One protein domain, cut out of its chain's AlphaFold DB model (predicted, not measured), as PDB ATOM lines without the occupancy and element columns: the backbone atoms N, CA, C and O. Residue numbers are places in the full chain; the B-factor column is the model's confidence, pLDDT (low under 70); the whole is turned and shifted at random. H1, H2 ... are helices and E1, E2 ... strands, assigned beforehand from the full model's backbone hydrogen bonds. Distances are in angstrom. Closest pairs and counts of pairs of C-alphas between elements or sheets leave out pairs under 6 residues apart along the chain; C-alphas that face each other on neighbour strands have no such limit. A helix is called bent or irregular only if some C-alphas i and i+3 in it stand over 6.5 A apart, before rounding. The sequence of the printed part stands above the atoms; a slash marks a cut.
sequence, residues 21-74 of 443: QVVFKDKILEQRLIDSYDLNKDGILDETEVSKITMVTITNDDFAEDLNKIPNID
ATOM      1  N   GLN A  21      17.489  17.727  18.992       89.50
ATOM      2  CA  GLN A  21      18.316  16.680  19.584       89.50
ATOM      3  C   GLN A  21      17.443  15.579  20.201       89.50
ATOM      4  O   GLN A  21      16.559  15.850  21.022       89.50
ATOM      5  N   VAL A  22      17.753  14.328  19.875       89.81
ATOM      6  CA  VAL A  22      17.203  13.137  20.519       89.81
ATOM      7  C   VAL A  22      18.144  12.725  21.646       89.81
ATOM      8  O   VAL A  22      19.263  12.285  21.409       89.81
ATOM      9  N   VAL A  23      17.688  12.868  22.889       87.69
ATOM     10  CA  VAL A  23      18.497  12.553  24.076       87.69
ATOM     11  C   VAL A  23      18.176  11.152  24.577       87.69
ATOM     12  O   VAL A  23      17.011  10.851  24.850       87.69
ATOM     13  N   PHE A  24      19.194  10.324  24.783       89.19
ATOM     14  CA  PHE A  24      19.089   8.989  25.379       89.19
ATOM     15  C   PHE A  24      19.449   9.051  26.877       89.19
ATOM     16  O   PHE A  24      20.304   9.834  27.308       89.19
ATOM     17  N   LYS A  25      18.739   8.277  27.706       86.56
ATOM     18  CA  LYS A  25      19.056   8.087  29.129       86.56
ATOM     19  C   LYS A  25      20.288   7.201  29.291       86.56
ATOM     20  O   LYS A  25      21.140   7.499  30.123       86.56
ATOM     21  N   ASP A  26      20.371   6.138  28.503       86.81
ATOM     22  CA  ASP A  26      21.535   5.272  28.420       86.81
ATOM     23  C   ASP A  26      22.653   5.976  27.651       86.81
ATOM     24  O   ASP A  26      22.646   6.042  26.423       86.81
ATOM     25  N   LYS A  27      23.624   6.512  28.392       88.31
ATOM     26  CA  LYS A  27      24.762   7.235  27.816       88.31
ATOM     27  C   LYS A  27      25.753   6.335  27.092       88.31
ATOM     28  O   LYS A  27      26.483   6.825  26.237       88.31
ATOM     29  N   ILE A  28      25.777   5.043  27.404       87.88
ATOM     30  CA  ILE A  28      26.672   4.091  26.746       87.88
ATOM     31  C   ILE A  28      26.090   3.725  25.382       87.88
ATOM     32  O   ILE A  28      26.796   3.812  24.375       87.88
ATOM     33  N   LEU A  29      24.790   3.427  25.320       88.19
ATOM     34  CA  LEU A  29      24.075   3.295  24.053       88.19
ATOM     35  C   LEU A  29      24.127   4.589  23.240       88.19
ATOM     36  O   LEU A  29      24.457   4.525  22.059       88.19
ATOM     37  N   GLU A  30      23.862   5.748  23.853       90.94
ATOM     38  CA  GLU A  30      23.923   7.047  23.172       90.94
ATOM     39  C   GLU A  30      25.270   7.254  22.491       90.94
ATOM     40  O   GLU A  30      25.309   7.530  21.297       90.94
ATOM     41  N   GLN A  31      26.369   7.049  23.224       90.25
ATOM     42  CA  GLN A  31      27.707   7.253  22.688       90.25
ATOM     43  C   GLN A  31      27.998   6.309  21.520       90.25
ATOM     44  O   GLN A  31      28.497   6.754  20.494       90.25
ATOM     45  N   ARG A  32      27.627   5.025  21.614       90.06
ATOM     46  CA  ARG A  32      27.823   4.087  20.495       90.06
ATOM     47  C   ARG A  32      26.990   4.446  19.268       90.06
ATOM     48  O   ARG A  32      27.426   4.207  18.140       90.06
ATOM     49  N   LEU A  33      25.781   4.970  19.478       91.94
ATOM     50  CA  LEU A  33      24.940   5.453  18.389       91.94
ATOM     51  C   LEU A  33      25.544   6.716  17.765       91.94
ATOM     52  O   LEU A  33      25.624   6.766  16.544       91.94
ATOM     53  N   ILE A  34      26.038   7.670  18.562       92.75
ATOM     54  CA  ILE A  34      26.775   8.854  18.083       92.75
ATOM     55  C   ILE A  34      27.980   8.415  17.246       92.75
ATOM     56  O   ILE A  34      28.079   8.791  16.083       92.75
ATOM     57  N   ASP A  35      28.827   7.525  17.772       92.00
ATOM     58  CA  ASP A  35      30.037   7.038  17.091       92.00
ATOM     59  C   ASP A  35      29.754   6.446  15.694       92.00
ATOM     60  O   ASP A  35      30.640   6.410  14.837       92.00
ATOM     61  N   SER A  36      28.526   5.967  15.462       92.81
ATOM     62  CA  SER A  36      28.119   5.290  14.227       92.81
ATOM     63  C   SER A  36      27.194   6.113  13.321       92.81
ATOM     64  O   SER A  36      27.183   5.884  12.111       92.81
ATOM     65  N   TYR A  37      26.387   7.018  13.882       92.69
ATOM     66  CA  TYR A  37      25.256   7.656  13.196       92.69
ATOM     67  C   TYR A  37      25.214   9.183  13.314       92.69
ATOM     68  O   TYR A  37      24.374   9.777  12.641       92.69
ATOM     69  N   ASP A  38      26.111   9.814  14.076       91.81
ATOM     70  CA  ASP A  38      26.344  11.262  13.997       91.81
ATOM     71  C   ASP A  38      27.088  11.572  12.684       91.81
ATOM     72  O   ASP A  38      28.308  11.414  12.542       91.81
ATOM     73  N   LEU A  39      26.320  11.927  11.656       89.00
ATOM     74  CA  LEU A  39      26.816  12.122  10.295       89.00
ATOM     75  C   LEU A  39      27.404  13.514  10.107       89.00
ATOM     76  O   LEU A  39      28.277  13.704   9.253       89.00
ATOM     77  N   ASN A  40      26.890  14.485  10.858       90.50
ATOM     78  CA  ASN A  40      27.313  15.873  10.772       90.50
ATOM     79  C   ASN A  40      28.515  16.174  11.706       90.50
ATOM     80  O   ASN A  40      29.213  17.168  11.481       90.50
ATOM     81  N   LYS A  41      28.817  15.261  12.644       91.06
ATOM     82  CA  LYS A  41      29.901  15.291  13.640       91.06
ATOM     83  C   LYS A  41      29.779  16.419  14.664       91.06
ATOM     84  O   LYS A  41      30.800  16.969  15.090       91.06
ATOM     85  N   ASP A  42      28.560  16.794  15.028       91.06
ATOM     86  CA  ASP A  42      28.282  17.809  16.047       91.06
ATOM     87  C   ASP A  42      28.246  17.240  17.478       91.06
ATOM     88  O   ASP A  42      28.173  18.002  18.448       91.06
ATOM     89  N   GLY A  43      28.399  15.920  17.619       90.50
ATOM     90  CA  GLY A  43      28.445  15.201  18.885       90.50
ATOM     91  C   GLY A  43      27.070  14.913  19.481       90.50
ATOM     92  O   GLY A  43      27.000  14.509  20.645       90.50
ATOM     93  N   ILE A  44      25.985  15.135  18.736       92.56
ATOM     94  CA  ILE A  44      24.618  14.806  19.140       92.56
ATOM     95  C   ILE A  44      23.921  13.975  18.056       92.56
ATOM     96  O   ILE A  44      24.447  13.772  16.972       92.56
ATOM     97  N   LEU A  45      22.746  13.430  18.378       93.19
ATOM     98  CA  LEU A  45      21.895  12.748  17.404       93.19
ATOM     99  C   LEU A  45      20.625  13.559  17.191       93.19
ATOM    100  O   LEU A  45      19.902  13.837  18.153       93.19
ATOM    101  N   ASP A  46      20.329  13.897  15.942       93.25
ATOM    102  CA  ASP A  46      19.050  14.488  15.557       93.25
ATOM    103  C   ASP A  46      18.033  13.441  15.053       93.25
ATOM    104  O   ASP A  46      18.336  12.261  14.861       93.25
ATOM    105  N   GLU A  47      16.778  13.853  14.843       91.88
ATOM    106  CA  GLU A  47      15.729  12.949  14.348       91.88
ATOM    107  C   GLU A  47      16.058  12.317  12.985       91.88
ATOM    108  O   GLU A  47      15.665  11.178  12.712       91.88
ATOM    109  N   THR A  48      16.778  13.030  12.114       91.69
ATOM    110  CA  THR A  48      17.144  12.535  10.783       91.69
ATOM    111  C   THR A  48      18.215  11.455  10.865       91.69
ATOM    112  O   THR A  48      18.145  10.472  10.124       91.69
ATOM    113  N   GLU A  49      19.153  11.579  11.796       94.25
ATOM    114  CA  GLU A  49      20.186  10.586  12.083       94.25
ATOM    115  C   GLU A  49      19.592   9.363  12.772       94.25
ATOM    116  O   GLU A  49      19.771   8.240  12.291       94.25
ATOM    117  N   VAL A  50      18.765   9.566  13.802       93.38
ATOM    118  CA  VAL A  50      18.063   8.474  14.493       93.38
ATOM    119  C   VAL A  50      17.155   7.693  13.541       93.38
ATOM    120  O   VAL A  50      17.052   6.470  13.640       93.38
ATOM    121  N   SER A  51      16.537   8.356  12.557       92.19
ATOM    122  CA  SER A  51      15.712   7.681  11.548       92.19
ATOM    123  C   SER A  51      16.494   6.717  10.643       92.19
ATOM    124  O   SER A  51      15.885   5.829  10.045       92.19
ATOM    125  N   LYS A  52      17.824   6.852  10.545       93.19
ATOM    126  CA  LYS A  52      18.689   5.958   9.756       93.19
ATOM    127  C   LYS A  52      19.145   4.727  10.535       93.19
ATOM    128  O   LYS A  52      19.672   3.798   9.927       93.19
ATOM    129  N   ILE A  53      18.939   4.702  11.850       94.56
ATOM    130  CA  ILE A  53      19.301   3.563  12.690       94.56
ATOM    131  C   ILE A  53      18.305   2.427  12.439       94.56
ATOM    132  O   ILE A  53      17.121   2.520  12.772       94.56
ATOM    133  N   THR A  54      18.809   1.337  11.868       94.81
ATOM    134  CA  THR A  54      18.044   0.113  11.580       94.81
ATOM    135  C   THR A  54      18.465  -1.061  12.453       94.81
ATOM    136  O   THR A  54      17.648  -1.918  12.793       94.81
ATOM    137  N   MET A  55      19.725  -1.063  12.892       94.31
ATOM    138  CA  MET A  55      20.306  -2.096  13.736       94.31
ATOM    139  C   MET A  55      20.737  -1.525  15.083       94.31
ATOM    140  O   MET A  55      21.505  -0.566  15.138       94.31
ATOM    141  N   VAL A  56      20.311  -2.183  16.160       92.94
ATOM    142  CA  VAL A  56      20.729  -1.855  17.527       92.94
ATOM    143  C   VAL A  56      21.253  -3.104  18.227       92.94
ATOM    144  O   VAL A  56      20.655  -4.179  18.141       92.94
ATOM    145  N   THR A  57      22.389  -2.958  18.911       90.62
ATOM    146  CA  THR A  57      22.969  -3.990  19.778       90.62
ATOM    147  C   THR A  57      22.949  -3.501  21.212       90.62
ATOM    148  O   THR A  57      23.480  -2.431  21.498       90.62
ATOM    149  N   ILE A  58      22.348  -4.303  22.082       87.94
ATOM    150  CA  ILE A  58      22.316  -4.105  23.524       87.94
ATOM    151  C   ILE A  58      23.353  -5.050  24.155       87.94
ATOM    152  O   ILE A  58      23.447  -6.224  23.780       87.94
ATOM    153  N   THR A  59      24.144  -4.535  25.090       81.25
ATOM    154  CA  THR A  59      25.172  -5.221  25.886       81.25
ATOM    155  C   THR A  59      24.912  -5.016  27.387       81.25
ATOM    156  O   THR A  59      23.986  -4.310  27.771       81.25
ATOM    157  N   ASN A  60      25.705  -5.652  28.263       73.88
ATOM    158  CA  ASN A  60      25.546  -5.553  29.728       73.88
ATOM    159  C   ASN A  60      25.543  -4.128  30.285       73.88
ATOM    160  O   ASN A  60      24.962  -3.896  31.341       73.88
ATOM    161  N   ASP A  61      26.217  -3.212  29.601       68.19
ATOM    162  CA  ASP A  61      26.359  -1.835  30.055       68.19
ATOM    163  C   ASP A  61      25.172  -0.954  29.631       68.19
ATOM    164  O   ASP A  61      25.132   0.225  29.975       68.19
ATOM    165  N   ASP A  62      24.201  -1.524  28.909       68.19
ATOM    166  CA  ASP A  62      23.079  -0.785  28.348       68.19
ATOM    167  C   ASP A  62      21.798  -0.865  29.179       68.19
ATOM    168  O   ASP A  62      21.473  -1.862  29.830       68.19
ATOM    169  N   PHE A  63      20.994   0.183  29.048       66.25
ATOM    170  CA  PHE A  63      19.654   0.332  29.577       66.25
ATOM    171  C   PHE A  63      18.649   0.447  28.417       66.25
ATOM    172  O   PHE A  63      18.488   1.491  27.790       66.25
ATOM    173  N   ALA A  64      17.923  -0.637  28.135       65.62
ATOM    174  CA  ALA A  64      17.078  -0.781  26.941       65.62
ATOM    175  C   ALA A  64      15.810   0.112  26.885       65.62
ATOM    176  O   ALA A  64      15.011  -0.026  25.957       65.62
ATOM    177  N   GLU A  65      15.593   1.024  27.841       72.69
ATOM    178  CA  GLU A  65      14.399   1.890  27.876       72.69
ATOM    179  C   GLU A  65      14.305   2.854  26.684       72.69
ATOM    180  O   GLU A  65      13.199   3.216  26.285       72.69
ATOM    181  N   ASP A  66      15.436   3.268  26.109       79.75
ATOM    182  CA  ASP A  66      15.459   4.277  25.043       79.75
ATOM    183  C   ASP A  66      15.199   3.720  23.638       79.75
ATOM    184  O   ASP A  66      15.097   4.481  22.677       79.75
ATOM    185  N   LEU A  67      15.051   2.401  23.491       83.69
ATOM    186  CA  LEU A  67      14.811   1.765  22.193       83.69
ATOM    187  C   LEU A  67      13.527   2.257  21.506       83.69
ATOM    188  O   LEU A  67      13.426   2.230  20.281       83.69
ATOM    189  N   ASN A  68      12.554   2.749  22.275       83.56
ATOM    190  CA  ASN A  68      11.330   3.351  21.745       83.56
ATOM    191  C   ASN A  68      11.567   4.663  20.969       83.56
ATOM    192  O   ASN A  68      10.694   5.068  20.202       83.56
ATOM    193  N   LYS A  69      12.725   5.315  21.143       88.12
ATOM    194  CA  LYS A  69      13.113   6.540  20.424       88.12
ATOM    195  C   LYS A  69      13.626   6.264  19.015       88.12
ATOM    196  O   LYS A  69      13.761   7.200  18.237       88.12
ATOM    197  N   ILE A  70      13.893   5.002  18.675       90.75
ATOM    198  CA  ILE A  70      14.474   4.602  17.393       90.75
ATOM    199  C   ILE A  70      13.366   3.983  16.516       90.75
ATOM    200  O   ILE A  70      12.987   2.824  16.701       90.75
ATOM    201  N   PRO A  71      12.799   4.726  15.547       89.00
ATOM    202  CA  PRO A  71      11.536   4.355  14.897       89.00
ATOM    203  C   PRO A  71      11.663   3.282  13.804       89.00
ATOM    204  O   PRO A  71      10.639   2.797  13.303       89.00
ATOM    205  N   ASN A  72      12.885   2.949  13.381       93.12
ATOM    206  CA  ASN A  72      13.168   2.124  12.204       93.12
ATOM    207  C   ASN A  72      13.992   0.866  12.513       93.12
ATOM    208  O   ASN A  72      14.567   0.296  11.594       93.12
ATOM    209  N   ILE A  73      14.000   0.393  13.767       94.56
ATOM    210  CA  ILE A  73      14.673  -0.865  14.120       94.56
ATOM    211  C   ILE A  73      14.057  -2.029  13.325       94.56
ATOM    212  O   ILE A  73      12.906  -2.414  13.556       94.56
ATOM    213  N   ASP A  74      14.848  -2.603  12.422       96.62
ATOM    214  CA  ASP A  74      14.561  -3.855  11.717       96.62
ATOM    215  C   ASP A  74      15.398  -5.023  12.266       96.62
ATOM    216  O   ASP A  74      14.998  -6.182  12.137       96.62
TER     217      ASP A  74
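Overview. This is residues 21 to 74 of the 443 residues of an uncharacterized protein of Myroides marinus (UniProt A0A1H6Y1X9). A small, loosely joined frame of three short helices and one strand, with much of the chain in loops: the long helix H1 makes one side, the strand E1 comes back along another, and the irregular H3 makes a third, with the short H2 near the end of H1. The printed part has 54 residues, with H1, H2, E1 and H3 in that order along the chain, and 25 residues, under half, are in named elements. The class is mostly helix. The whole is compact, with a radius of gyration of the C-alphas of 10.1 A, and spans 29 by 21 by 16 A.

Arrangement. H1, residues 27 to 37, and H2, residues 47 to 50, are close but not clearly touching; their closest C-alphas, of Tyr 37 and Glu 49, are 6.0 A apart. E1, residues 55 to 58, pairs with no named strand. The closest C-alphas of H1 and E1, of Leu 29 and Ile 58, are 7.6 A apart. H2 and E1 are apart. H3, residues 64 to 69, is irregular, with C-alphas 65 and 68 7.0 A apart. The closest C-alphas of E1 and H3, of Ile 58 and Ala 64, are 7.1 A apart. H2 and H3 are close but not clearly touching, with the closest C-alphas, of Val 50 and Lys 69, 8.0 A apart. H1 and H3 are apart. Every O i to N i+4 pair in H1 is within hydrogen-bond range; in H3 0 of 2 are, beside 2 of 3 O i to N i+3 pairs, and H2 is too short for an O i to N i+4 pair.

Along the chain. H1 begins at C-alpha 27 at (24.762, 7.235, 27.816) and measures 14.6 A from first to last C-alpha. H2 measures 5.0 A, E1 10.2 A, and H3 10.6 A, ending at C-alpha 69 at (13.113, 6.540, 20.424).

Size, cuts and confidence. The C-alphas farthest apart, of Asn 40 and Asn 60, are 28.7 A apart. The printed part has no cut. The link from H1 to H2 is short, and those from H2 to E1 and from E1 to H3 are tight. The mean pLDDT of the printed part is 88.1, and residues 61 to 64, of which 64 belongs to H3, are under 70.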